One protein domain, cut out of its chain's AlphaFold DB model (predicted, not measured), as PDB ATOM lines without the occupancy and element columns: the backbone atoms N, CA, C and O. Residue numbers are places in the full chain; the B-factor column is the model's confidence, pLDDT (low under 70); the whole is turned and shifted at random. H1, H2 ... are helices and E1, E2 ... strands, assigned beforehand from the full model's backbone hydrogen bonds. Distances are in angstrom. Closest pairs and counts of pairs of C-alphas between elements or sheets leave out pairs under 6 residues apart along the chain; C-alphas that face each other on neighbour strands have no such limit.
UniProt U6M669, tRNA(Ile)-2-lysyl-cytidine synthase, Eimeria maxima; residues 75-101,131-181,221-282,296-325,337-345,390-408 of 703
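What this domain is: This is residues 75 to 101, 131 to 181, 221 to 282, 296 to 325, 337 to 345 and 390 to 408 of the 703 residues of the protein "tRNA(Ile)-2-lysyl-cytidine synthase" of Eimeria maxima (UniProt U6M669). A strongly twisted sheet of five strands, E1 to E5, makes the core, with H2 and H4 along one face and the long helix H6 over the opposite face. H1 crosses H2 and grazes the sheet, H3 packs on H4, H5 packs on H6 at residues 296 to 299, and the short H7 packs on H1 and H2. The printed part has 198 residues, with seven named helices and five named strands in the order H1 E1 H2 H3 E2 E3 H4 E4 H5 H6 E5 H7. The branched sheet has parallel pairs and one antiparallel pair, E2 and E3; the class is mixed, helices and strands. The whole is compact, with a radius of gyration of the C-alphas of 17.4 A and spans of 47 by 43 by 33 A.

Where its parts are: H1, residues 75 to 100, begins at C-alpha 75 at (182.508, 191.536, 171.590) and is 37.9 A long. E1 is residues 133 to 138, 15.8 A, and H2 is residues 142 to 154, 18.2 A. H3 is residues 162 to 181, 28.7 A. E2, residues 223 to 227, 13.4 A, and E3, residues 230 to 240, 32.9 A, form a hairpin. H4 is residues 245 to 262, 25.7 A; E4 is residues 266 to 270, 13.3 A; H5 is residues 273 to 282, 14.0 A. H6, residues 296 to 325, is the longest helix at 43.4 A and ends at C-alpha 325 at (183.141, 169.192, 125.854). E5 is residues 339 to 343, 13.4 A, and H7 is residues 395 to 399, 6.1 A, ending at C-alpha 399 at (186.305, 193.469, 159.870).

How they stand to each other: In the branched sheet, E1 is parallel to E3, with N 134 and O 233 2.8 A apart, and to E5 on the other side, with N 135 and O 340 2.8 A apart. E3 has three neighbours: E1 on one side, and E2 and E4 on the other. E2 is antiparallel to it beside residues 230 to 234, with N 225 and O 232 2.9 A apart; E4 is parallel to it beside residues 236 to 240, with N 238 and O 267 2.9 A apart. H2 lies over E1, and only just over E5, where 3 of its C-alphas fall, at a height over the sheet of 8.6 A. On the same face H4 lies over E3 at 9.5 A and runs along the strands, at 9 degrees to E3 on the local plane. H6 is on the opposite face; its C-alpha 312 is 6.6 A from that of Leu 135. H2 and H4 only just touch, with 3 pairs of C-alphas within 8 A, the closest those of Ala 152 and Tyr 262 at 6.7 A. H1 touches H2 with residues 84 to 89 alone, the closest C-alphas those of Asp 85 and Ala 150 at 5.5 A, at a steep tilt of 68 degrees, only just short of about perpendicular; it only grazes the sheet with residues 89 to 96. H7 touches H1, the closest C-alphas those of Asn 77 and Ala 398 at 4.5 A, and H2, with Ser 142 and Gly 396 at 5.5 A. H3 touches H4 at a steep tilt of 52 degrees, opposite ways, the closest C-alphas those of Ala 169 and Ala 257 at 5.1 A. H5 touches H6 at a shallow tilt of 24 degrees, opposite ways, the closest C-alphas those of Cys 279 and Pro 296 at 5.0 A. Every O i to N i+4 pair is within hydrogen-bond range in H1, H2, H3, H5, H6 and H7; in H4, 13 of 14 are.

The domain as a whole: The C-alphas farthest apart, those of Thr 101 and Gln 181, are 57.2 A apart. Five cuts leave gaps between C-alphas 101 and 131 of 15.5 A, 181 and 221 of 32.9 A, 282 and 296 of 6.5 A, 325 and 337 of 16.1 A, and 345 and 390 of 6.8 A. Of the links printed whole, H2 to H3 is short and the others are tight. The mean pLDDT of the printed part is 70.9, and 76 residues are under 70, among them residues 75 to 101, 156 to 181 and 390 to 405.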
ATOM      1  N   GLU A  75     183.813 192.200 171.533       34.12
ATOM      2  CA  GLU A  75     182.508 191.536 171.590       34.12
ATOM      3  C   GLU A  75     181.539 192.148 170.565       34.12
ATOM      4  O   GLU A  75     181.012 191.416 169.726       34.12
ATOM      5  N   ASP A  76     181.433 193.485 170.505       37.47
ATOM      6  CA  ASP A  76     180.643 194.197 169.476       37.47
ATOM      7  C   ASP A  76     181.070 193.798 168.049       37.47
ATOM      8  O   ASP A  76     180.253 193.629 167.139       37.47
ATOM      9  N   ASN A  77     182.386 193.657 167.840       44.34
ATOM     10  CA  ASN A  77     182.954 193.303 166.543       44.34
ATOM     11  C   ASN A  77     182.586 191.867 166.133       44.34
ATOM     12  O   ASN A  77     182.393 191.626 164.940       44.34
ATOM     13  N   ASN A  78     182.451 190.940 167.090       44.88
ATOM     14  CA  ASN A  78     182.000 189.575 166.820       44.88
ATOM     15  C   ASN A  78     180.506 189.538 166.471       44.88
ATOM     16  O   ASN A  78     180.165 188.941 165.456       44.88
ATOM     17  N   GLU A  79     179.626 190.229 167.206       43.62
ATOM     18  CA  GLU A  79     178.180 190.240 166.892       43.62
ATOM     19  C   GLU A  79     177.905 190.831 165.491       43.62
ATOM     20  O   GLU A  79     177.158 190.265 164.682       43.62
ATOM     21  N   VAL A  80     178.567 191.941 165.137       48.72
ATOM     22  CA  VAL A  80     178.455 192.532 163.789       48.72
ATOM     23  C   VAL A  80     179.004 191.586 162.712       48.72
ATOM     24  O   VAL A  80     178.448 191.516 161.615       48.72
ATOM     25  N   VAL A  81     180.058 190.825 163.009       51.09
ATOM     26  CA  VAL A  81     180.593 189.787 162.114       51.09
ATOM     27  C   VAL A  81     179.603 188.633 161.930       51.09
ATOM     28  O   VAL A  81     179.289 188.279 160.792       51.09
ATOM     29  N   GLU A  82     179.070 188.088 163.019       51.44
ATOM     30  CA  GLU A  82     178.162 186.940 163.011       51.44
ATOM     31  C   GLU A  82     176.839 187.262 162.310       51.44
ATOM     32  O   GLU A  82     176.363 186.458 161.510       51.44
ATOM     33  N   THR A  83     176.278 188.462 162.504       54.34
ATOM     34  CA  THR A  83     175.062 188.883 161.780       54.34
ATOM     35  C   THR A  83     175.273 188.971 160.264       54.34
ATOM     36  O   THR A  83     174.370 188.623 159.498       54.34
ATOM     37  N   VAL A  84     176.460 189.386 159.809       53.84
ATOM     38  CA  VAL A  84     176.801 189.473 158.380       53.84
ATOM     39  C   VAL A  84     177.046 188.088 157.776       53.84
ATOM     40  O   VAL A  84     176.516 187.791 156.702       53.84
ATOM     41  N   ASP A  85     177.776 187.217 158.472       55.69
ATOM     42  CA  ASP A  85     178.045 185.858 157.996       55.69
ATOM     43  C   ASP A  85     176.771 184.980 158.033       55.69
ATOM     44  O   ASP A  85     176.517 184.215 157.097       55.69
ATOM     45  N   ALA A  86     175.886 185.170 159.021       57.12
ATOM     46  CA  ALA A  86     174.559 184.545 159.062       57.12
ATOM     47  C   ALA A  86     173.636 185.043 157.933       57.12
ATOM     48  O   ALA A  86     172.925 184.244 157.313       57.12
ATOM     49  N   ALA A  87     173.664 186.341 157.605       55.34
ATOM     50  CA  ALA A  87     172.936 186.881 156.455       55.34
ATOM     51  C   ALA A  87     173.463 186.315 155.122       55.34
ATOM     52  O   ALA A  87     172.671 186.022 154.219       55.34
ATOM     53  N   ALA A  88     174.778 186.103 155.006       58.41
ATOM     54  CA  ALA A  88     175.384 185.470 153.838       58.41
ATOM     55  C   ALA A  88     174.978 183.993 153.701       58.41
ATOM     56  O   ALA A  88     174.549 183.581 152.619       58.41
ATOM     57  N   ALA A  89     175.027 183.219 154.790       60.47
ATOM     58  CA  ALA A  89     174.570 181.828 154.817       60.47
ATOM     59  C   ALA A  89     173.072 181.702 154.470       60.47
ATOM     60  O   ALA A  89     172.697 180.891 153.622       60.47
ATOM     61  N   SER A  90     172.221 182.555 155.049       62.50
ATOM     62  CA  SER A  90     170.776 182.586 154.776       62.50
ATOM     63  C   SER A  90     170.460 182.893 153.306       62.50
ATOM     64  O   SER A  90     169.619 182.226 152.699       62.50
ATOM     65  N   PHE A  91     171.182 183.831 152.680       64.06
ATOM     66  CA  PHE A  91     171.053 184.086 151.239       64.06
ATOM     67  C   PHE A  91     171.432 182.858 150.391       64.06
ATOM     68  O   PHE A  91     170.742 182.537 149.425       64.06
ATOM     69  N   LEU A  92     172.502 182.145 150.750       65.00
ATOM     70  CA  LEU A  92     172.965 180.971 150.001       65.00
ATOM     71  C   LEU A  92     171.994 179.780 150.132       65.00
ATOM     72  O   LEU A  92     171.767 179.068 149.153       65.00
ATOM     73  N   LEU A  93     171.318 179.636 151.276       64.62
ATOM     74  CA  LEU A  93     170.198 178.700 151.438       64.62
ATOM     75  C   LEU A  93     168.972 179.097 150.589       64.62
ATOM     76  O   LEU A  93     168.317 178.229 150.016       64.62
ATOM     77  N   GLN A  94     168.677 180.393 150.431       62.94
ATOM     78  CA  GLN A  94     167.609 180.858 149.525       62.94
ATOM     79  C   GLN A  94     167.942 180.604 148.045       62.94
ATOM     80  O   GLN A  94     167.055 180.241 147.271       62.94
ATOM     81  N   VAL A  95     169.215 180.738 147.651       62.59
ATOM     82  CA  VAL A  95     169.706 180.347 146.314       62.59
ATOM     83  C   VAL A  95     169.419 178.865 146.046       62.59
ATOM     84  O   VAL A  95     168.860 178.541 144.995       62.59
ATOM     85  N   GLN A  96     169.715 177.987 147.011       61.19
ATOM     86  CA  GLN A  96     169.426 176.552 146.929       61.19
ATOM     87  C   GLN A  96     167.916 176.267 146.855       61.19
ATOM     88  O   GLN A  96     167.466 175.566 145.948       61.19
ATOM     89  N   GLN A  97     167.104 176.844 147.751       60.50
ATOM     90  CA  GLN A  97     165.643 176.671 147.726       60.50
ATOM     91  C   GLN A  97     165.055 177.052 146.362       60.50
ATOM     92  O   GLN A  97     164.241 176.312 145.807       60.50
ATOM     93  N   HIS A  98     165.522 178.153 145.767       57.47
ATOM     94  CA  HIS A  98     165.081 178.549 144.436       57.47
ATOM     95  C   HIS A  98     165.479 177.564 143.331       57.47
ATOM     96  O   HIS A  98     164.701 177.424 142.384       57.47
ATOM     97  N   GLN A  99     166.628 176.875 143.419       55.38
ATOM     98  CA  GLN A  99     166.982 175.817 142.461       55.38
ATOM     99  C   GLN A  99     165.918 174.710 142.443       55.38
ATOM    100  O   GLN A  99     165.460 174.348 141.361       55.38
ATOM    101  N   HIS A 100     165.462 174.256 143.614       46.28
ATOM    102  CA  HIS A 100     164.452 173.198 143.726       46.28
ATOM    103  C   HIS A 100     163.050 173.628 143.264       46.28
ATOM    104  O   HIS A 100     162.366 172.844 142.615       46.28
ATOM    105  N   THR A 101     162.628 174.882 143.479       43.31
ATOM    106  CA  THR A 101     161.297 175.368 143.036       43.31
ATOM    107  C   THR A 101     161.167 175.579 141.513       43.31
ATOM    108  O   THR A 101     160.369 176.409 141.076       43.31
ATOM    109  N   LEU A 131     176.175 173.522 139.506       74.31
ATOM    110  CA  LEU A 131     176.539 174.601 140.431       74.31
ATOM    111  C   LEU A 131     176.086 175.992 139.916       74.31
ATOM    112  O   LEU A 131     176.372 176.329 138.756       74.31
ATOM    113  N   PRO A 132     175.430 176.824 140.750       78.62
ATOM    114  CA  PRO A 132     174.970 178.152 140.353       78.62
ATOM    115  C   PRO A 132     176.148 179.107 140.130       78.62
ATOM    116  O   PRO A 132     177.202 178.973 140.761       78.62
ATOM    117  N   VAL A 133     175.961 180.100 139.257       82.38
ATOM    118  CA  VAL A 133     176.965 181.143 138.998       82.38
ATOM    119  C   VAL A 133     176.658 182.375 139.848       82.38
ATOM    120  O   VAL A 133     175.590 182.969 139.712       82.38
ATOM    121  N   LEU A 134     177.599 182.773 140.706       84.25
ATOM    122  CA  LEU A 134     177.517 183.944 141.580       84.25
ATOM    123  C   LEU A 134     178.501 185.020 141.096       84.25
ATOM    124  O   LEU A 134     179.718 184.850 141.180       84.25
ATOM    125  N   LEU A 135     177.979 186.145 140.608       86.00
ATOM    126  CA  LEU A 135     178.764 187.309 140.204       86.00
ATOM    127  C   LEU A 135     178.687 188.393 141.289       86.00
ATOM    128  O   LEU A 135     177.607 188.892 141.601       86.00
ATOM    129  N   LEU A 136     179.827 188.769 141.866       86.06
ATOM    130  CA  LEU A 136     179.934 189.789 142.911       86.06
ATOM    131  C   LEU A 136     180.177 191.169 142.283       86.06
ATOM    132  O   LEU A 136     181.203 191.383 141.640       86.06
ATOM    133  N   SER A 137     179.257 192.119 142.463       86.44
ATOM    134  CA  SER A 137     179.436 193.504 142.002       86.44
ATOM    135  C   SER A 137     180.236 194.319 143.022       86.44
ATOM    136  O   SER A 137     179.658 194.817 143.989       86.44
ATOM    137  N   CYS A 138     181.529 194.524 142.774       82.06
ATOM    138  CA  CYS A 138     182.437 195.249 143.666       82.06
ATOM    139  C   CYS A 138     182.681 196.707 143.219       82.06
ATOM    140  O   CYS A 138     182.900 196.996 142.041       82.06
ATOM    141  N   SER A 139     182.715 197.626 144.184       74.69
ATOM    142  CA  SER A 139     183.408 198.924 144.135       74.69
ATOM    143  C   SER A 139     184.555 198.946 145.163       74.69
ATOM    144  O   SER A 139     184.734 197.974 145.895       74.69
ATOM    145  N   GLY A 140     185.336 200.031 145.245       61.72
ATOM    146  CA  GLY A 140     186.379 200.163 146.277       61.72
ATOM    147  C   GLY A 140     185.872 200.496 147.688       61.72
ATOM    148  O   GLY A 140     186.672 200.565 148.619       61.72
ATOM    149  N   GLY A 141     184.561 200.711 147.846       70.88
ATOM    150  CA  GLY A 141     183.940 201.118 149.106       70.88
ATOM    151  C   GLY A 141     183.797 199.993 150.133       70.88
ATOM    152  O   GLY A 141     183.821 198.803 149.801       70.88
ATOM    153  N   SER A 142     183.573 200.401 151.383       70.12
ATOM    154  CA  SER A 142     183.335 199.545 152.555       70.12
ATOM    155  C   SER A 142     182.371 198.394 152.262       70.12
ATOM    156  O   SER A 142     182.758 197.234 152.401       70.12
ATOM    157  N   ASP A 143     181.165 198.686 151.770       71.38
ATOM    158  CA  ASP A 143     180.104 197.691 151.535       71.38
ATOM    159  C   ASP A 143     180.509 196.597 150.531       71.38
ATOM    160  O   ASP A 143     180.120 195.435 150.657       71.38
ATOM    161  N   SER A 144     181.324 196.954 149.533       73.69
ATOM    162  CA  SER A 144     181.809 196.015 148.514       73.69
ATOM    163  C   SER A 144     182.972 195.161 149.004       73.69
ATOM    164  O   SER A 144     183.035 193.977 148.670       73.69
ATOM    165  N   THR A 145     183.862 195.725 149.826       73.38
ATOM    166  CA  THR A 145     184.876 194.921 150.528       73.38
ATOM    167  C   THR A 145     184.222 193.978 151.542       73.38
ATOM    168  O   THR A 145     184.566 192.800 151.582       73.38
ATOM    169  N   ALA A 146     183.208 194.440 152.279       71.25
ATOM    170  CA  ALA A 146     182.446 193.636 153.229       71.25
ATOM    171  C   ALA A 146     181.692 192.482 152.552       71.25
ATOM    172  O   ALA A 146     181.790 191.352 153.023       71.25
ATOM    173  N   LEU A 147     181.028 192.724 151.413       76.75
ATOM    174  CA  LEU A 147     180.417 191.664 150.600       76.75
ATOM    175  C   LEU A 147     181.447 190.595 150.197       76.75
ATOM    176  O   LEU A 147     181.170 189.401 150.297       76.75
ATOM    177  N   LEU A 148     182.640 191.010 149.755       77.12
ATOM    178  CA  LEU A 148     183.703 190.086 149.355       77.12
ATOM    179  C   LEU A 148     184.221 189.259 150.547       77.12
ATOM    180  O   LEU A 148     184.422 188.054 150.403       77.12
ATOM    181  N   HIS A 149     184.377 189.877 151.724       76.44
ATOM    182  CA  HIS A 149     184.743 189.186 152.966       76.44
ATOM    183  C   HIS A 149     183.667 188.185 153.420       76.44
ATOM    184  O   HIS A 149     183.997 187.028 153.672       76.44
ATOM    185  N   ALA A 150     182.398 188.598 153.478       73.69
ATOM    186  CA  ALA A 150     181.275 187.762 153.912       73.69
ATOM    187  C   ALA A 150     181.081 186.540 152.999       73.69
ATOM    188  O   ALA A 150     180.940 185.409 153.462       73.69
ATOM    189  N   VAL A 151     181.162 186.743 151.677       75.69
ATOM    190  CA  VAL A 151     181.110 185.641 150.707       75.69
ATOM    191  C   VAL A 151     182.306 184.701 150.884       75.69
ATOM    192  O   VAL A 151     182.115 183.489 150.951       75.69
ATOM    193  N   ALA A 152     183.531 185.219 151.023       75.50
ATOM    194  CA  ALA A 152     184.711 184.379 151.229       75.50
ATOM    195  C   ALA A 152     184.641 183.545 152.525       75.50
ATOM    196  O   ALA A 152     185.028 182.375 152.520       75.50
ATOM    197  N   ARG A 153     184.114 184.116 153.617       72.94
ATOM    198  CA  ARG A 153     183.887 183.408 154.887       72.94
ATOM    199  C   ARG A 153     182.814 182.333 154.779       72.94
ATOM    200  O   ARG A 153     183.052 181.222 155.245       72.94
ATOM    201  N   ALA A 154     181.692 182.619 154.114       70.69
ATOM    202  CA  ALA A 154     180.675 181.611 153.819       70.69
ATOM    203  C   ALA A 154     181.268 180.436 153.014       70.69
ATOM    204  O   ALA A 154     180.986 179.281 153.317       70.69
ATOM    205  N   PHE A 155     182.182 180.713 152.073       73.56
ATOM    206  CA  PHE A 155     183.002 179.715 151.365       73.56
ATOM    207  C   PHE A 155     184.183 179.133 152.169       73.56
ATOM    208  O   PHE A 155     185.115 178.573 151.593       73.56
ATOM    209  N   GLY A 156     184.159 179.237 153.500       66.31
ATOM    210  CA  GLY A 156     185.122 178.594 154.396       66.31
ATOM    211  C   GLY A 156     186.534 179.189 154.380       66.31
ATOM    212  O   GLY A 156     187.407 178.685 155.084       66.31
ATOM    213  N   LEU A 157     186.790 180.283 153.650       66.69
ATOM    214  CA  LEU A 157     188.123 180.899 153.520       66.69
ATOM    215  C   LEU A 157     188.548 181.721 154.757       66.69
ATOM    216  O   LEU A 157     189.352 182.647 154.652       66.69
ATOM    217  N   SER A 158     188.022 181.377 155.937       53.88
ATOM    218  CA  SER A 158     188.186 182.096 157.212       53.88
ATOM    219  C   SER A 158     189.655 182.289 157.635       53.88
ATOM    220  O   SER A 158     189.999 183.284 158.269       53.88
ATOM    221  N   ALA A 159     190.557 181.400 157.199       45.59
ATOM    222  CA  ALA A 159     192.003 181.528 157.414       45.59
ATOM    223  C   ALA A 159     192.613 182.825 156.825       45.59
ATOM    224  O   ALA A 159     193.680 183.266 157.261       45.59
ATOM    225  N   VAL A 160     191.948 183.464 155.856       53.62
ATOM    226  CA  VAL A 160     192.347 184.773 155.326       53.62
ATOM    227  C   VAL A 160     191.775 185.886 156.204       53.62
ATOM    228  O   VAL A 160     190.669 186.387 155.984       53.62
ATOM    229  N   THR A 161     192.574 186.341 157.169       58.38
ATOM    230  CA  THR A 161     192.254 187.563 157.922       58.38
ATOM    231  C   THR A 161     192.174 188.782 156.985       58.38
ATOM    232  O   THR A 161     192.985 188.900 156.058       58.38
ATOM    233  N   PRO A 162     191.284 189.763 157.232       58.25
ATOM    234  CA  PRO A 162     191.270 191.022 156.476       58.25
ATOM    235  C   PRO A 162     192.601 191.789 156.537       58.25
ATOM    236  O   PRO A 162     192.982 192.467 155.582       58.25
ATOM    237  N   ARG A 163     193.385 191.583 157.605       60.44
ATOM    238  CA  ARG A 163     194.767 192.069 157.742       60.44
ATOM    239  C   ARG A 163     195.719 191.484 156.687       60.44
ATOM    240  O   ARG A 163     196.603 192.200 156.222       60.44
ATOM    241  N   ALA A 164     195.530 190.231 156.266       59.81
ATOM    242  CA  ALA A 164     196.286 189.630 155.162       59.81
ATOM    243  C   ALA A 164     195.900 190.237 153.800       59.81
ATOM    244  O   ALA A 164     196.776 190.482 152.970       59.81
ATOM    245  N   VAL A 165     194.617 190.561 153.591       63.25
ATOM    246  CA  VAL A 165     194.151 191.301 152.400       63.25
ATOM    247  C   VAL A 165     194.746 192.713 152.360       63.25
ATOM    248  O   VAL A 165     195.292 193.116 151.333       63.25
ATOM    249  N   ALA A 166     194.723 193.437 153.482       61.50
ATOM    250  CA  ALA A 166     195.338 194.760 153.599       61.50
ATOM    251  C   ALA A 166     196.856 194.725 153.332       61.50
ATOM    252  O   ALA A 166     197.376 195.565 152.594       61.50
ATOM    253  N   ALA A 167     197.565 193.722 153.864       60.88
ATOM    254  CA  ALA A 167     198.988 193.516 153.599       60.88
ATOM    255  C   ALA A 167     199.271 193.191 152.119       60.88
ATOM    256  O   ALA A 167     200.213 193.734 151.542       60.88
ATOM    257  N   ALA A 168     198.440 192.360 151.479       63.06
ATOM    258  CA  ALA A 168     198.558 192.047 150.055       63.06
ATOM    259  C   ALA A 168     198.313 193.278 149.162       63.06
ATOM    260  O   ALA A 168     199.040 193.476 148.186       63.06
ATOM    261  N   ALA A 169     197.343 194.130 149.512       61.34
ATOM    262  CA  ALA A 169     197.088 195.390 148.814       61.34
ATOM    263  C   ALA A 169     198.283 196.352 148.936       61.34
ATOM    264  O   ALA A 169     198.799 196.818 147.919       61.34
ATOM    265  N   ALA A 170     198.795 196.569 150.154       63.53
ATOM    266  CA  ALA A 170     199.971 197.409 150.391       63.53
ATOM    267  C   ALA A 170     201.224 196.895 149.652       63.53
ATOM    268  O   ALA A 170     201.965 197.677 149.055       63.53
ATOM    269  N   ALA A 171     201.438 195.573 149.623       61.34
ATOM    270  CA  ALA A 171     202.535 194.960 148.876       61.34
ATOM    271  C   ALA A 171     202.413 195.169 147.353       61.34
ATOM    272  O   ALA A 171     203.432 195.362 146.684       61.34
ATOM    273  N   CYS A 172     201.193 195.175 146.800       59.62
ATOM    274  CA  CYS A 172     200.966 195.491 145.386       59.62
ATOM    275  C   CYS A 172     201.290 196.961 145.082       59.62
ATOM    276  O   CYS A 172     202.093 197.219 144.185       59.62
ATOM    277  N   SER A 173     200.759 197.912 145.860       59.44
ATOM    278  CA  SER A 173     201.026 199.343 145.648       59.44
ATOM    279  C   SER A 173     202.518 199.683 145.780       59.44
ATOM    280  O   SER A 173     203.051 200.401 144.936       59.44
ATOM    281  N   ASN A 174     203.228 199.108 146.759       60.03
ATOM    282  CA  ASN A 174     204.678 199.301 146.908       60.03
ATOM    283  C   ASN A 174     205.468 198.727 145.716       60.03
ATOM    284  O   ASN A 174     206.443 199.330 145.265       60.03
ATOM    285  N   ARG A 175     205.045 197.575 145.174       57.41
ATOM    286  CA  ARG A 175     205.685 196.955 144.002       57.41
ATOM    287  C   ARG A 175     205.448 197.760 142.724       57.41
ATOM    288  O   ARG A 175     206.370 197.890 141.922       57.41
ATOM    289  N   GLU A 176     204.254 198.312 142.534       56.94
ATOM    290  CA  GLU A 176     203.959 199.177 141.386       56.94
ATOM    291  C   GLU A 176     204.663 200.536 141.496       56.94
ATOM    292  O   GLU A 176     205.201 201.005 140.498       56.94
ATOM    293  N   GLN A 177     204.798 201.110 142.698       57.56
ATOM    294  CA  GLN A 177     205.642 202.293 142.917       57.56
ATOM    295  C   GLN A 177     207.118 202.018 142.595       57.56
ATOM    296  O   GLN A 177     207.747 202.826 141.918       57.56
ATOM    297  N   ALA A 178     207.666 200.868 143.005       55.69
ATOM    298  CA  ALA A 178     209.035 200.481 142.653       55.69
ATOM    299  C   ALA A 178     209.223 200.315 141.129       55.69
ATOM    300  O   ALA A 178     210.229 200.764 140.582       55.69
ATOM    301  N   LEU A 179     208.240 199.739 140.426       57.28
ATOM    302  CA  LEU A 179     208.256 199.618 138.963       57.28
ATOM    303  C   LEU A 179     208.126 200.982 138.262       57.28
ATOM    304  O   LEU A 179     208.855 201.244 137.307       57.28
ATOM    305  N   GLN A 180     207.263 201.878 138.751       55.88
ATOM    306  CA  GLN A 180     207.147 203.247 138.236       55.88
ATOM    307  C   GLN A 180     208.428 204.058 138.475       55.88
ATOM    308  O   GLN A 180     208.834 204.818 137.596       55.88
ATOM    309  N   GLN A 181     209.096 203.879 139.619       57.34
ATOM    310  CA  GLN A 181     210.396 204.495 139.904       57.34
ATOM    311  C   GLN A 181     211.500 203.937 138.998       57.34
ATOM    312  O   GLN A 181     212.272 204.722 138.452       57.34
ATOM    313  N   MET A 221     187.163 182.060 133.912       74.12
ATOM    314  CA  MET A 221     186.092 183.073 133.977       74.12
ATOM    315  C   MET A 221     185.364 183.120 135.336       74.12
ATOM    316  O   MET A 221     184.910 184.188 135.743       74.12
ATOM    317  N   ALA A 222     185.307 181.992 136.053       75.75
ATOM    318  CA  ALA A 222     184.848 181.868 137.438       75.75
ATOM    319  C   ALA A 222     185.648 180.766 138.165       75.75
ATOM    320  O   ALA A 222     186.250 179.904 137.516       75.75
ATOM    321  N   ALA A 223     185.658 180.781 139.499       77.25
ATOM    322  CA  ALA A 223     186.266 179.740 140.331       77.25
ATOM    323  C   ALA A 223     185.193 178.888 141.019       77.25
ATOM    324  O   ALA A 223     184.223 179.419 141.553       77.25
ATOM    325  N   CYS A 224     185.380 177.567 141.046       79.19
ATOM    326  CA  CYS A 224     184.551 176.678 141.858       79.19
ATOM    327  C   CYS A 224     184.934 176.830 143.336       79.19
ATOM    328  O   CYS A 224     186.071 176.544 143.711       79.19
ATOM    329  N   MET A 225     183.976 177.226 144.169       77.75
ATOM    330  CA  MET A 225     184.089 177.309 145.629       77.75
ATOM    331  C   MET A 225     183.071 176.345 146.264       77.75
ATOM    332  O   MET A 225     182.079 176.002 145.616       77.75
ATOM    333  N   ARG A 226     183.300 175.869 147.498       70.25
ATOM    334  CA  ARG A 226     182.397 174.915 148.178       70.25
ATOM    335  C   ARG A 226     182.086 175.300 149.631       70.25
ATOM    336  O   ARG A 226     182.927 175.891 150.296       70.25
ATOM    337  N   ILE A 227     180.892 174.931 150.107       60.78
ATOM    338  CA  ILE A 227     180.371 175.146 151.473       60.78
ATOM    339  C   ILE A 227     179.755 173.838 151.959       60.78
ATOM    340  O   ILE A 227     178.749 173.409 151.405       60.78
ATOM    341  N   GLY A 228     180.341 173.183 152.966       53.81
ATOM    342  CA  GLY A 228     179.746 171.983 153.579       53.81
ATOM    343  C   GLY A 228     179.381 170.852 152.599       53.81
ATOM    344  O   GLY A 228     178.453 170.100 152.860       53.81
ATOM    345  N   GLY A 229     180.060 170.767 151.447       55.03
ATOM    346  CA  GLY A 229     179.751 169.841 150.348       55.03
ATOM    347  C   GLY A 229     179.050 170.481 149.139       55.03
ATOM    348  O   GLY A 229     179.316 170.072 148.011       55.03
ATOM    349  N   MET A 230     178.243 171.530 149.332       61.25
ATOM    350  CA  MET A 230     177.628 172.305 148.241       61.25
ATOM    351  C   MET A 230     178.690 173.059 147.434       61.25
ATOM    352  O   MET A 230     179.708 173.461 147.995       61.25
ATOM    353  N   GLY A 231     178.457 173.309 146.143       70.44
ATOM    354  CA  GLY A 231     179.376 174.065 145.281       70.44
ATOM    355  C   GLY A 231     178.724 175.256 144.577       70.44
ATOM    356  O   GLY A 231     177.533 175.234 144.286       70.44
ATOM    357  N   ALA A 232     179.519 176.278 144.258       78.25
ATOM    358  CA  ALA A 232     179.115 177.422 143.438       78.25
ATOM    359  C   ALA A 232     180.277 177.915 142.562       78.25
ATOM    360  O   ALA A 232     181.445 177.795 142.938       78.25
ATOM    361  N   MET A 233     179.960 178.501 141.408       83.62
ATOM    362  CA  MET A 233     180.933 179.147 140.523       83.62
ATOM    363  C   MET A 233     180.954 180.652 140.797       83.62
ATOM    364  O   MET A 233     180.002 181.348 140.457       83.62
ATOM    365  N   VAL A 234     182.022 181.162 141.407       85.69
ATOM    366  CA  VAL A 234     182.112 182.553 141.877       85.69
ATOM    367  C   VAL A 234     183.063 183.379 141.009       85.69
ATOM    368  O   VAL A 234     184.164 182.939 140.674       85.69
ATOM    369  N   ALA A 235     182.647 184.597 140.670       89.56
ATOM    370  CA  ALA A 235     183.464 185.616 140.012       89.56
ATOM    371  C   ALA A 235     183.143 187.007 140.585       89.56
ATOM    372  O   ALA A 235     182.055 187.227 141.112       89.56
ATOM    373  N   ALA A 236     184.058 187.962 140.452       89.56
ATOM    374  CA  ALA A 236     183.856 189.359 140.835       89.56
ATOM    375  C   ALA A 236     183.911 190.284 139.609       89.56
ATOM    376  O   ALA A 236     184.609 189.997 138.635       89.56
ATOM    377  N   VAL A 237     183.205 191.416 139.659       90.25
ATOM    378  CA  VAL A 237     183.251 192.463 138.629       90.25
ATOM    379  C   VAL A 237     183.414 193.855 139.240       90.25
ATOM    380  O   VAL A 237     182.668 194.234 140.142       90.25
ATOM    381  N   TYR A 238     184.374 194.624 138.720       90.81
ATOM    382  CA  TYR A 238     184.588 196.042 139.031       90.81
ATOM    383  C   TYR A 238     184.214 196.931 137.839       90.81
ATOM    384  O   TYR A 238     184.541 196.626 136.687       90.81
ATOM    385  N   PHE A 239     183.567 198.060 138.133       88.94
ATOM    386  CA  PHE A 239     183.093 199.026 137.142       88.94
ATOM    387  C   PHE A 239     183.867 200.346 137.238       88.94
ATOM    388  O   PHE A 239     183.626 201.160 138.132       88.94
ATOM    389  N   ASP A 240     184.753 200.587 136.274       89.19
ATOM    390  CA  ASP A 240     185.468 201.853 136.107       89.19
ATOM    391  C   ASP A 240     184.561 202.876 135.405       89.19
ATOM    392  O   ASP A 240     184.208 202.751 134.226       89.19
ATOM    393  N   HIS A 241     184.186 203.907 136.161       84.31
ATOM    394  CA  HIS A 241     183.310 204.996 135.729       84.31
ATOM    395  C   HIS A 241     184.067 206.186 135.118       84.31
ATOM    396  O   HIS A 241     183.421 207.132 134.663       84.31
ATOM    397  N   ARG A 242     185.409 206.169 135.134       83.56
ATOM    398  CA  ARG A 242     186.303 207.217 134.603       83.56
ATOM    399  C   ARG A 242     186.016 208.636 135.133       83.56
ATOM    400  O   ARG A 242     186.278 209.621 134.449       83.56
ATOM    401  N   LEU A 243     185.490 208.743 136.362       77.00
ATOM    402  CA  LEU A 243     185.191 210.019 137.041       77.00
ATOM    403  C   LEU A 243     186.284 210.486 138.019       77.00
ATOM    404  O   LEU A 243     186.396 211.686 138.254       77.00
ATOM    405  N   ARG A 244     187.052 209.560 138.613       78.62
ATOM    406  CA  ARG A 244     188.012 209.818 139.705       78.62
ATOM    407  C   ARG A 244     189.334 209.046 139.480       78.62
ATOM    408  O   ARG A 244     189.651 208.172 140.278       78.62
ATOM    409  N   PRO A 245     190.101 209.298 138.399       74.88
ATOM    410  CA  PRO A 245     191.196 208.413 137.960       74.88
ATOM    411  C   PRO A 245     192.225 208.079 139.059       74.88
ATOM    412  O   PRO A 245     192.546 206.913 139.263       74.88
ATOM    413  N   THR A 246     192.646 209.077 139.840       76.19
ATOM    414  CA  THR A 246     193.599 208.962 140.966       76.19
ATOM    415  C   THR A 246     193.101 208.140 142.161       76.19
ATOM    416  O   THR A 246     193.887 207.788 143.043       76.19
ATOM    417  N   GLU A 247     191.796 207.879 142.231       80.94
ATOM    418  CA  GLU A 247     191.166 207.025 143.242       80.94
ATOM    419  C   GLU A 247     190.832 205.654 142.634       80.94
ATOM    420  O   GLU A 247     191.152 204.633 143.234       80.94
ATOM    421  N   THR A 248     190.302 205.617 141.405       82.81
ATOM    422  CA  THR A 248     189.989 204.396 140.638       82.81
ATOM    423  C   THR A 248     191.169 203.423 140.543       82.81
ATOM    424  O   THR A 248     190.966 202.222 140.697       82.81
ATOM    425  N   GLU A 249     192.399 203.905 140.346       80.81
ATOM    426  CA  GLU A 249     193.591 203.039 140.336       80.81
ATOM    427  C   GLU A 249     193.814 202.338 141.689       80.81
ATOM    428  O   GLU A 249     194.093 201.139 141.729       80.81
ATOM    429  N   LYS A 250     193.612 203.052 142.804       80.75
ATOM    430  CA  LYS A 250     193.758 202.511 144.166       80.75
ATOM    431  C   LYS A 250     192.629 201.543 144.513       80.75
ATOM    432  O   LYS A 250     192.902 200.465 145.036       80.75
ATOM    433  N   GLU A 251     191.385 201.892 144.172       82.62
ATOM    434  CA  GLU A 251     190.233 200.990 144.301       82.62
ATOM    435  C   GLU A 251     190.487 199.679 143.540       82.62
ATOM    436  O   GLU A 251     190.327 198.590 144.092       82.62
ATOM    437  N   GLN A 252     190.936 199.771 142.282       83.69
ATOM    438  CA  GLN A 252     191.200 198.602 141.447       83.69
ATOM    439  C   GLN A 252     192.351 197.746 142.008       83.69
ATOM    440  O   GLN A 252     192.214 196.522 142.038       83.69
ATOM    441  N   GLN A 253     193.443 198.352 142.497       81.69
ATOM    442  CA  GLN A 253     194.535 197.635 143.179       81.69
ATOM    443  C   GLN A 253     194.043 196.881 144.428       81.69
ATOM    444  O   GLN A 253     194.357 195.699 144.593       81.69
ATOM    445  N   GLN A 254     193.255 197.533 145.291       79.69
ATOM    446  CA  GLN A 254     192.733 196.939 146.528       79.69
ATOM    447  C   GLN A 254     191.823 195.733 146.246       79.69
ATOM    448  O   GLN A 254     192.027 194.660 146.819       79.69
ATOM    449  N   ILE A 255     190.868 195.875 145.322       83.19
ATOM    450  CA  ILE A 255     189.949 194.789 144.949       83.19
ATOM    451  C   ILE A 255     190.718 193.654 144.260       83.19
ATOM    452  O   ILE A 255     190.500 192.487 144.582       83.19
ATOM    453  N   ALA A 256     191.661 193.962 143.362       84.56
ATOM    454  CA  ALA A 256     192.482 192.949 142.698       84.56
ATOM    455  C   ALA A 256     193.349 192.152 143.685       84.56
ATOM    456  O   ALA A 256     193.483 190.936 143.531       84.56
ATOM    457  N   ALA A 257     193.898 192.803 144.715       80.94
ATOM    458  CA  ALA A 257     194.611 192.124 145.791       80.94
ATOM    459  C   ALA A 257     193.673 191.213 146.600       80.94
ATOM    460  O   ALA A 257     193.978 190.032 146.761       80.94
ATOM    461  N   ALA A 258     192.513 191.713 147.036       79.50
ATOM    462  CA  ALA A 258     191.532 190.927 147.787       79.50
ATOM    463  C   ALA A 258     191.043 189.698 146.999       79.50
ATOM    464  O   ALA A 258     191.143 188.570 147.481       79.50
ATOM    465  N   CYS A 259     190.602 189.889 145.754       84.12
ATOM    466  CA  CYS A 259     190.176 188.808 144.866       84.12
ATOM    467  C   CYS A 259     191.293 187.777 144.623       84.12
ATOM    468  O   CYS A 259     191.025 186.577 144.673       84.12
ATOM    469  N   ARG A 260     192.551 188.215 144.445       83.69
ATOM    470  CA  ARG A 260     193.709 187.313 144.295       83.69
ATOM    471  C   ARG A 260     193.963 186.476 145.553       83.69
ATOM    472  O   ARG A 260     194.286 185.302 145.410       83.69
ATOM    473  N   VAL A 261     193.815 187.045 146.751       80.06
ATOM    474  CA  VAL A 261     193.978 186.300 148.015       80.06
ATOM    475  C   VAL A 261     192.835 185.295 148.220       80.06
ATOM    476  O   VAL A 261     193.083 184.187 148.684       80.06
ATOM    477  N   TYR A 262     191.607 185.628 147.807       79.00
ATOM    478  CA  TYR A 262     190.456 184.714 147.864       79.00
ATOM    479  C   TYR A 262     190.362 183.712 146.699       79.00
ATOM    480  O   TYR A 262     189.460 182.878 146.682       79.00
ATOM    481  N   GLY A 263     191.260 183.783 145.709       80.56
ATOM    482  CA  GLY A 263     191.211 182.940 144.507       80.56
ATOM    483  C   GLY A 263     190.034 183.232 143.561       80.56
ATOM    484  O   GLY A 263     189.773 182.442 142.655       80.56
ATOM    485  N   ILE A 264     189.332 184.353 143.750       86.06
ATOM    486  CA  ILE A 264     188.152 184.749 142.969       86.06
ATOM    487  C   ILE A 264     188.611 185.505 141.706       86.06
ATOM    488  O   ILE A 264     189.322 186.504 141.829       86.06
ATOM    489  N   PRO A 265     188.206 185.100 140.485       88.56
ATOM    490  CA  PRO A 265     188.518 185.846 139.267       88.56
ATOM    491  C   PRO A 265     187.845 187.222 139.258       88.56
ATOM    492  O   PRO A 265     186.637 187.325 139.468       88.56
ATOM    493  N   LEU A 266     188.622 188.277 138.989       89.25
ATOM    494  CA  LEU A 266     188.136 189.655 138.899       89.25
ATOM    495  C   LEU A 266     188.068 190.120 137.441       89.25
ATOM    496  O   LEU A 266     189.086 190.207 136.754       89.25
ATOM    497  N   HIS A 267     186.873 190.505 137.005       90.50
ATOM    498  CA  HIS A 267     186.621 191.149 135.720       90.50
ATOM    499  C   HIS A 267     186.557 192.665 135.890       90.50
ATOM    500  O   HIS A 267     185.787 193.170 136.704       90.50
ATOM    501  N   CYS A 268     187.296 193.426 135.088       89.69
ATOM    502  CA  CYS A 268     187.142 194.881 135.034       89.69
ATOM    503  C   CYS A 268     186.355 195.282 133.777       89.69
ATOM    504  O   CYS A 268     186.624 194.788 132.678       89.69
ATOM    505  N   ARG A 269     185.385 196.190 133.925       90.50
ATOM    506  CA  ARG A 269     184.638 196.811 132.819       90.50
ATOM    507  C   ARG A 269     184.775 198.329 132.908       90.50
ATOM    508  O   ARG A 269     184.566 198.900 133.976       90.50
ATOM    509  N   LYS A 270     185.140 198.980 131.800       90.62
ATOM    510  CA  LYS A 270     185.346 200.438 131.714       90.62
ATOM    511  C   LYS A 270     184.226 201.089 130.908       90.62
ATOM    512  O   LYS A 270     183.836 200.552 129.875       90.62
ATOM    513  N   ILE A 271     183.729 202.244 131.353       88.88
ATOM    514  CA  ILE A 271     182.644 202.945 130.651       88.88
ATOM    515  C   ILE A 271     183.100 203.435 129.253       88.88
ATOM    516  O   ILE A 271     184.145 204.095 129.147       88.88
ATOM    517  N   PRO A 272     182.338 203.147 128.175       88.44
ATOM    518  CA  PRO A 272     182.677 203.592 126.825       88.44
ATOM    519  C   PRO A 272     182.469 205.104 126.652       88.44
ATOM    520  O   PRO A 272     181.540 205.696 127.215       88.44
ATOM    521  N   ASP A 273     183.300 205.734 125.818       86.56
ATOM    522  CA  ASP A 273     183.316 207.195 125.634       86.56
ATOM    523  C   ASP A 273     181.977 207.762 125.138       86.56
ATOM    524  O   ASP A 273     181.597 208.873 125.507       86.56
ATOM    525  N   SER A 274     181.205 206.988 124.371       85.88
ATOM    526  CA  SER A 274     179.862 207.364 123.910       85.88
ATOM    527  C   SER A 274     178.882 207.622 125.066       85.88
ATOM    528  O   SER A 274     178.116 208.591 125.025       85.88
ATOM    529  N   LEU A 275     178.934 206.807 126.127       83.69
ATOM    530  CA  LEU A 275     178.137 206.998 127.342       83.69
ATOM    531  C   LEU A 275     178.720 208.098 128.233       83.69
ATOM    532  O   LEU A 275     177.958 208.886 128.792       83.69
ATOM    533  N   LEU A 276     180.048 208.218 128.313       82.62
ATOM    534  CA  LEU A 276     180.708 209.294 129.059       82.62
ATOM    535  C   LEU A 276     180.341 210.680 128.487       82.62
ATOM    536  O   LEU A 276     179.943 211.580 129.230       82.62
ATOM    537  N   VAL A 277     180.348 210.829 127.157       82.62
ATOM    538  CA  VAL A 277     179.883 212.037 126.452       82.62
ATOM    539  C   VAL A 277     178.393 212.301 126.699       82.62
ATOM    540  O   VAL A 277     178.006 213.457 126.886       82.62
ATOM    541  N   ALA A 278     177.544 211.268 126.746       80.50
ATOM    542  CA  ALA A 278     176.124 211.431 127.074       80.50
ATOM    543  C   ALA A 278     175.911 211.917 128.522       80.50
ATOM    544  O   ALA A 278     175.138 212.852 128.751       80.50
ATOM    545  N   CYS A 279     176.640 211.348 129.486       78.31
ATOM    546  CA  CYS A 279     176.632 211.766 130.890       78.31
ATOM    547  C   CYS A 279     177.152 213.199 131.084       78.31
ATOM    548  O   CYS A 279     176.596 213.946 131.892       78.31
ATOM    549  N   ASN A 280     178.176 213.616 130.337       79.81
ATOM    550  CA  ASN A 280     178.722 214.973 130.426       79.81
ATOM    551  C   ASN A 280     177.769 216.014 129.817       79.81
ATOM    552  O   ASN A 280     177.498 217.032 130.453       79.81
ATOM    553  N   LYS A 281     177.153 215.717 128.662       76.94
ATOM    554  CA  LYS A 281     176.095 216.560 128.070       76.94
ATOM    555  C   LYS A 281     174.891 216.722 129.009       76.94
ATOM    556  O   LYS A 281     174.365 217.821 129.140       76.94
ATOM    557  N   GLN A 282     174.497 215.658 129.713       72.19
ATOM    558  CA  GLN A 282     173.459 215.706 130.753       72.19
ATOM    559  C   GLN A 282     173.846 216.593 131.949       72.19
ATOM    560  O   GLN A 282     173.014 217.355 132.432       72.19
ATOM    561  N   PRO A 296     172.472 211.251 134.837       81.62
ATOM    562  CA  PRO A 296     173.792 210.605 134.807       81.62
ATOM    563  C   PRO A 296     173.920 209.391 135.745       81.62
ATOM    564  O   PRO A 296     174.485 208.370 135.362       81.62
ATOM    565  N   GLN A 297     173.330 209.460 136.946       82.25
ATOM    566  CA  GLN A 297     173.299 208.326 137.880       82.25
ATOM    567  C   GLN A 297     172.440 207.166 137.351       82.25
ATOM    568  O   GLN A 297     172.804 206.005 137.535       82.25
ATOM    569  N   GLN A 298     171.326 207.458 136.668       82.00
ATOM    570  CA  GLN A 298     170.487 206.433 136.044       82.00
ATOM    571  C   GLN A 298     171.184 205.794 134.835       82.00
ATOM    572  O   GLN A 298     171.156 204.575 134.702       82.00
ATOM    573  N   LEU A 299     171.857 206.590 133.996       84.25
ATOM    574  CA  LEU A 299     172.659 206.109 132.866       84.25
ATOM    575  C   LEU A 299     173.758 205.146 133.336       84.25
ATOM    576  O   LEU A 299     173.859 204.035 132.817       84.25
ATOM    577  N   MET A 300     174.517 205.518 134.372       85.00
ATOM    578  CA  MET A 300     175.538 204.641 134.959       85.00
ATOM    579  C   MET A 300     174.938 203.383 135.606       85.00
ATOM    580  O   MET A 300     175.476 202.294 135.415       85.00
ATOM    581  N   ARG A 301     173.798 203.488 136.310       84.88
ATOM    582  CA  ARG A 301     173.096 202.318 136.878       84.88
ATOM    583  C   ARG A 301     172.608 201.351 135.794       84.88
ATOM    584  O   ARG A 301     172.715 200.140 135.978       84.88
ATOM    585  N   ASN A 302     172.086 201.875 134.685       83.75
ATOM    586  CA  ASN A 302     171.621 201.078 133.550       83.75
ATOM    587  C   ASN A 302     172.798 200.373 132.857       83.75
ATOM    588  O   ASN A 302     172.715 199.173 132.613       83.75
ATOM    589  N   TRP A 303     173.906 201.085 132.617       88.00
ATOM    590  CA  TRP A 303     175.122 200.502 132.039       88.00
ATOM    591  C   TRP A 303     175.688 199.369 132.907       88.00
ATOM    592  O   TRP A 303     175.830 198.256 132.409       88.00
ATOM    593  N   ARG A 304     175.895 199.592 134.218       87.75
ATOM    594  CA  ARG A 304     176.379 198.536 135.134       87.75
ATOM    595  C   ARG A 304     175.497 197.284 135.118       87.75
ATOM    596  O   ARG A 304     176.020 196.177 135.133       87.75
ATOM    597  N   ARG A 305     174.167 197.446 135.074       84.94
ATOM    598  CA  ARG A 305     173.222 196.315 134.992       84.94
ATOM    599  C   ARG A 305     173.346 195.543 133.681       84.94
ATOM    600  O   ARG A 305     173.339 194.318 133.717       84.94
ATOM    601  N   HIS A 306     173.477 196.242 132.555       85.12
ATOM    602  CA  HIS A 306     173.645 195.614 131.247       85.12
ATOM    603  C   HIS A 306     174.970 194.843 131.154       85.12
ATOM    604  O   HIS A 306     174.960 193.663 130.821       85.12
ATOM    605  N   GLU A 307     176.091 195.460 131.537       87.81
ATOM    606  CA  GLU A 307     177.406 194.798 131.576       87.81
ATOM    607  C   GLU A 307     177.419 193.580 132.510       87.81
ATOM    608  O   GLU A 307     177.957 192.534 132.150       87.81
ATOM    609  N   ALA A 308     176.803 193.689 133.696       86.19
ATOM    610  CA  ALA A 308     176.689 192.578 134.636       86.19
ATOM    611  C   ALA A 308     175.866 191.415 134.062       86.19
ATOM    612  O   ALA A 308     176.271 190.264 134.205       86.19
ATOM    613  N   ALA A 309     174.745 191.700 133.388       82.75
ATOM    614  CA  ALA A 309     173.926 190.680 132.732       82.75
ATOM    615  C   ALA A 309     174.688 189.992 131.589       82.75
ATOM    616  O   ALA A 309     174.693 188.763 131.504       82.75
ATOM    617  N   THR A 310     175.382 190.770 130.754       86.56
ATOM    618  CA  THR A 310     176.203 190.259 129.649       86.56
ATOM    619  C   THR A 310     177.346 189.379 130.160       86.56
ATOM    620  O   THR A 310     177.499 188.259 129.681       86.56
ATOM    621  N   LEU A 311     178.101 189.822 131.172       86.62
ATOM    622  CA  LEU A 311     179.184 189.031 131.774       86.62
ATOM    623  C   LEU A 311     178.666 187.754 132.454       86.62
ATOM    624  O   LEU A 311     179.238 186.685 132.263       86.62
ATOM    625  N   LEU A 312     177.570 187.836 133.212       85.06
ATOM    626  CA  LEU A 312     176.956 186.669 133.854       85.06
ATOM    627  C   LEU A 312     176.494 185.632 132.813       85.06
ATOM    628  O   LEU A 312     176.720 184.438 132.992       85.06
ATOM    629  N   THR A 313     175.925 186.097 131.697       83.94
ATOM    630  CA  THR A 313     175.534 185.244 130.562       83.94
ATOM    631  C   THR A 313     176.755 184.604 129.888       83.94
ATOM    632  O   THR A 313     176.728 183.407 129.613       83.94
ATOM    633  N   GLN A 314     177.843 185.360 129.682       86.56
ATOM    634  CA  GLN A 314     179.111 184.848 129.136       86.56
ATOM    635  C   GLN A 314     179.695 183.729 130.013       86.56
ATOM    636  O   GLN A 314     179.978 182.645 129.507       86.56
ATOM    637  N   ILE A 315     179.795 183.948 131.331       85.25
ATOM    638  CA  ILE A 315     180.295 182.940 132.283       85.25
ATOM    639  C   ILE A 315     179.432 181.667 132.227       85.25
ATOM    640  O   ILE A 315     179.973 180.564 132.161       85.25
ATOM    641  N   ILE A 316     178.100 181.801 132.216       83.12
ATOM    642  CA  ILE A 316     177.174 180.659 132.127       83.12
ATOM    643  C   ILE A 316     177.379 179.869 130.826       83.12
ATOM    644  O   ILE A 316     177.507 178.644 130.875       83.12
ATOM    645  N   GLN A 317     177.458 180.557 129.684       83.62
ATOM    646  CA  GLN A 317     177.644 179.931 128.372       83.62
ATOM    647  C   GLN A 317     178.992 179.206 128.263       83.62
ATOM    648  O   GLN A 317     179.033 178.072 127.789       83.62
ATOM    649  N   GLU A 318     180.083 179.804 128.747       83.88
ATOM    650  CA  GLU A 318     181.396 179.150 128.757       83.88
ATOM    651  C   GLU A 318     181.422 177.908 129.655       83.88
ATOM    652  O   GLU A 318     181.986 176.885 129.265       83.88
ATOM    653  N   GLN A 319     180.789 177.950 130.833       79.62
ATOM    654  CA  GLN A 319     180.710 176.774 131.708       79.62
ATOM    655  C   GLN A 319     179.861 175.650 131.097       79.62
ATOM    656  O   GLN A 319     180.249 174.484 131.185       79.62
ATOM    657  N   GLN A 320     178.763 175.979 130.411       78.25
ATOM    658  CA  GLN A 320     177.971 175.000 129.656       78.25
ATOM    659  C   GLN A 320     178.777 174.372 128.509       78.25
ATOM    660  O   GLN A 320     178.762 173.152 128.351       78.25
ATOM    661  N   GLN A 321     179.545 175.163 127.753       80.00
ATOM    662  CA  GLN A 321     180.409 174.649 126.681       80.00
ATOM    663  C   GLN A 321     181.530 173.746 127.218       80.00
ATOM    664  O   GLN A 321     181.772 172.674 126.663       80.00
ATOM    665  N   GLN A 322     182.189 174.133 128.316       77.94
ATOM    666  CA  GLN A 322     183.234 173.322 128.956       77.94
ATOM    667  C   GLN A 322     182.679 171.982 129.468       77.94
ATOM    668  O   GLN A 322     183.313 170.942 129.288       77.94
ATOM    669  N   GLN A 323     181.470 171.983 130.037       73.75
ATOM    670  CA  GLN A 323     180.773 170.772 130.475       73.75
ATOM    671  C   GLN A 323     180.379 169.869 129.293       73.75
ATOM    672  O   GLN A 323     180.648 168.670 129.330       73.75
ATOM    673  N   GLN A 324     179.820 170.429 128.214       74.75
ATOM    674  CA  GLN A 324     179.489 169.683 126.990       74.75
ATOM    675  C   GLN A 324     180.730 169.039 126.352       74.75
ATOM    676  O   GLN A 324     180.672 167.891 125.915       74.75
ATOM    677  N   GLN A 325     181.871 169.737 126.346       75.62
ATOM    678  CA  GLN A 325     183.141 169.192 125.854       75.62
ATOM    679  C   GLN A 325     183.664 168.028 126.710       75.62
ATOM    680  O   GLN A 325     184.259 167.104 126.163       75.62
ATOM    681  N   ARG A 337     171.745 176.347 133.961       67.50
ATOM    682  CA  ARG A 337     172.522 177.013 135.024       67.50
ATOM    683  C   ARG A 337     171.939 178.384 135.360       67.50
ATOM    684  O   ARG A 337     171.788 179.241 134.490       67.50
ATOM    685  N   ARG A 338     171.651 178.594 136.644       72.75
ATOM    686  CA  ARG A 338     171.098 179.852 137.156       72.75
ATOM    687  C   ARG A 338     172.205 180.836 137.511       72.75
ATOM    688  O   ARG A 338     173.260 180.443 138.017       72.75
ATOM    689  N   GLY A 339     171.941 182.110 137.246       79.06
ATOM    690  CA  GLY A 339     172.873 183.210 137.452       79.06
ATOM    691  C   GLY A 339     172.384 184.190 138.507       79.06
ATOM    692  O   GLY A 339     171.251 184.673 138.443       79.06
ATOM    693  N   PHE A 340     173.268 184.547 139.433       81.62
ATOM    694  CA  PHE A 340     172.989 185.498 140.499       81.62
ATOM    695  C   PHE A 340     173.976 186.663 140.465       81.62
ATOM    696  O   PHE A 340     175.180 186.460 140.332       81.62
ATOM    697  N   LEU A 341     173.468 187.888 140.615       83.12
ATOM    698  CA  LEU A 341     174.286 189.095 140.782       83.12
ATOM    699  C   LEU A 341     174.151 189.592 142.221       83.12
ATOM    700  O   LEU A 341     173.091 190.091 142.595       83.12
ATOM    701  N   LEU A 342     175.209 189.482 143.020       81.19
ATOM    702  CA  LEU A 342     175.223 189.970 144.397       81.19
ATOM    703  C   LEU A 342     175.661 191.437 144.426       81.19
ATOM    704  O   LEU A 342     176.576 191.847 143.705       81.19
ATOM    705  N   THR A 343     175.007 192.232 145.273       80.56
ATOM    706  CA  THR A 343     175.285 193.668 145.430       80.56
ATOM    707  C   THR A 343     175.334 194.055 146.905       80.56
ATOM    708  O   THR A 343     174.436 193.692 147.663       80.56
ATOM    709  N   GLY A 344     176.358 194.816 147.301       72.00
ATOM    710  CA  GLY A 344     176.523 195.327 148.666       72.00
ATOM    711  C   GLY A 344     175.622 196.533 148.935       72.00
ATOM    712  O   GLY A 344     176.127 197.632 149.122       72.00
ATOM    713  N   HIS A 345     174.300 196.345 148.879       75.25
ATOM    714  CA  HIS A 345     173.334 197.367 149.288       75.25
ATOM    715  C   HIS A 345     172.961 197.170 150.764       75.25
ATOM    716  O   HIS A 345     172.463 196.109 151.136       75.25
ATOM    717  N   GLN A 390     171.412 192.224 153.541       33.88
ATOM    718  CA  GLN A 390     171.305 193.376 154.442       33.88
ATOM    719  C   GLN A 390     172.484 193.361 155.419       33.88
ATOM    720  O   GLN A 390     172.366 192.878 156.541       33.88
ATOM    721  N   ILE A 391     173.626 193.880 154.973       36.72
ATOM    722  CA  ILE A 391     174.805 194.067 155.820       36.72
ATOM    723  C   ILE A 391     174.470 195.105 156.910       36.72
ATOM    724  O   ILE A 391     173.855 196.143 156.627       36.72
ATOM    725  N   ALA A 392     174.840 194.792 158.155       31.58
ATOM    726  CA  ALA A 392     174.639 195.642 159.327       31.58
ATOM    727  C   ALA A 392     175.562 196.885 159.321       31.58
ATOM    728  O   ALA A 392     176.329 197.116 158.387       31.58
ATOM    729  N   SER A 393     175.454 197.728 160.353       36.78
ATOM    730  CA  SER A 393     176.162 199.013 160.470       36.78
ATOM    731  C   SER A 393     177.681 198.916 160.231       36.78
ATOM    732  O   SER A 393     178.365 198.197 160.947       36.78
ATOM    733  N   HIS A 394     178.216 199.721 159.301       39.28
ATOM    734  CA  HIS A 394     179.656 200.006 159.126       39.28
ATOM    735  C   HIS A 394     180.609 198.789 159.262       39.28
ATOM    736  O   HIS A 394     181.517 198.793 160.100       39.28
ATOM    737  N   PRO A 395     180.486 197.772 158.386       42.09
ATOM    738  CA  PRO A 395     181.244 196.517 158.482       42.09
ATOM    739  C   PRO A 395     182.772 196.697 158.428       42.09
ATOM    740  O   PRO A 395     183.505 195.863 158.947       42.09
ATOM    741  N   GLY A 396     183.274 197.783 157.828       40.66
ATOM    742  CA  GLY A 396     184.714 198.032 157.699       40.66
ATOM    743  C   GLY A 396     185.458 198.112 159.040       40.66
ATOM    744  O   GLY A 396     186.587 197.633 159.132       40.66
ATOM    745  N   LEU A 397     184.816 198.649 160.088       35.59
ATOM    746  CA  LEU A 397     185.387 198.706 161.440       35.59
ATOM    747  C   LEU A 397     185.455 197.313 162.084       35.59
ATOM    748  O   LEU A 397     186.528 196.916 162.529       35.59
ATOM    749  N   ALA A 398     184.356 196.550 162.049       37.75
ATOM    750  CA  ALA A 398     184.285 195.211 162.644       37.75
ATOM    751  C   ALA A 398     185.174 194.171 161.940       37.75
ATOM    752  O   ALA A 398     185.672 193.238 162.566       37.75
ATOM    753  N   LEU A 399     185.414 194.340 160.638       45.72
ATOM    754  CA  LEU A 399     186.305 193.469 159.870       45.72
ATOM    755  C   LEU A 399     187.790 193.861 159.988       45.72
ATOM    756  O   LEU A 399     188.658 193.043 159.687       45.72
ATOM    757  N   GLY A 400     188.110 195.096 160.389       46.75
ATOM    758  CA  GLY A 400     189.485 195.614 160.341       46.75
ATOM    759  C   GLY A 400     190.063 195.684 158.917       46.75
ATOM    760  O   GLY A 400     191.280 195.600 158.726       46.75
ATOM    761  N   SER A 401     189.192 195.781 157.910       54.34
ATOM    762  CA  SER A 401     189.550 195.860 156.491       54.34
ATOM    763  C   SER A 401     190.089 197.242 156.120       54.34
ATOM    764  O   SER A 401     189.742 198.245 156.736       54.34
ATOM    765  N   VAL A 402     190.879 197.320 155.046       58.09
ATOM    766  CA  VAL A 402     191.209 198.596 154.393       58.09
ATOM    767  C   VAL A 402     190.315 198.753 153.164       58.09
ATOM    768  O   VAL A 402     190.420 197.962 152.228       58.09
ATOM    769  N   TRP A 403     189.458 199.773 153.170       64.88
ATOM    770  CA  TRP A 403     188.619 200.178 152.034       64.88
ATOM    771  C   TRP A 403     188.974 201.601 151.580       64.88
ATOM    772  O   TRP A 403     189.692 202.322 152.277       64.88
ATOM    773  N   SER A 404     188.473 202.016 150.415       64.62
ATOM    774  CA  SER A 404     188.585 203.394 149.927       64.62
ATOM    775  C   SER A 404     187.207 204.045 149.896       64.62
ATOM    776  O   SER A 404     186.328 203.625 149.147       64.62
ATOM    777  N   GLU A 405     187.016 205.096 150.690       65.25
ATOM    778  CA  GLU A 405     185.791 205.897 150.646       65.25
ATOM    779  C   GLU A 405     185.775 206.786 149.387       65.25
ATOM    780  O   GLU A 405     186.793 207.379 149.027       65.25
ATOM    781  N   ASP A 406     184.633 206.875 148.696       70.44
ATOM    782  CA  ASP A 406     184.486 207.696 147.484       70.44
ATOM    783  C   ASP A 406     184.453 209.183 147.877       70.44
ATOM    784  O   ASP A 406     183.584 209.605 148.644       70.44
ATOM    785  N   SER A 407     185.357 210.007 147.335       72.25
ATOM    786  CA  SER A 407     185.429 211.440 147.672       72.25
ATOM    787  C   SER A 407     184.165 212.238 147.304       72.25
ATOM    788  O   SER A 407     183.901 213.305 147.870       72.25
ATOM    789  N   SER A 408     183.320 211.716 146.406       69.69
ATOM    790  CA  SER A 408     181.993 212.268 146.109       69.69
ATOM    791  C   SER A 408     180.913 211.880 147.135       69.69
ATOM    792  O   SER A 408     179.872 212.545 147.172       69.69
TER     793      SER A 408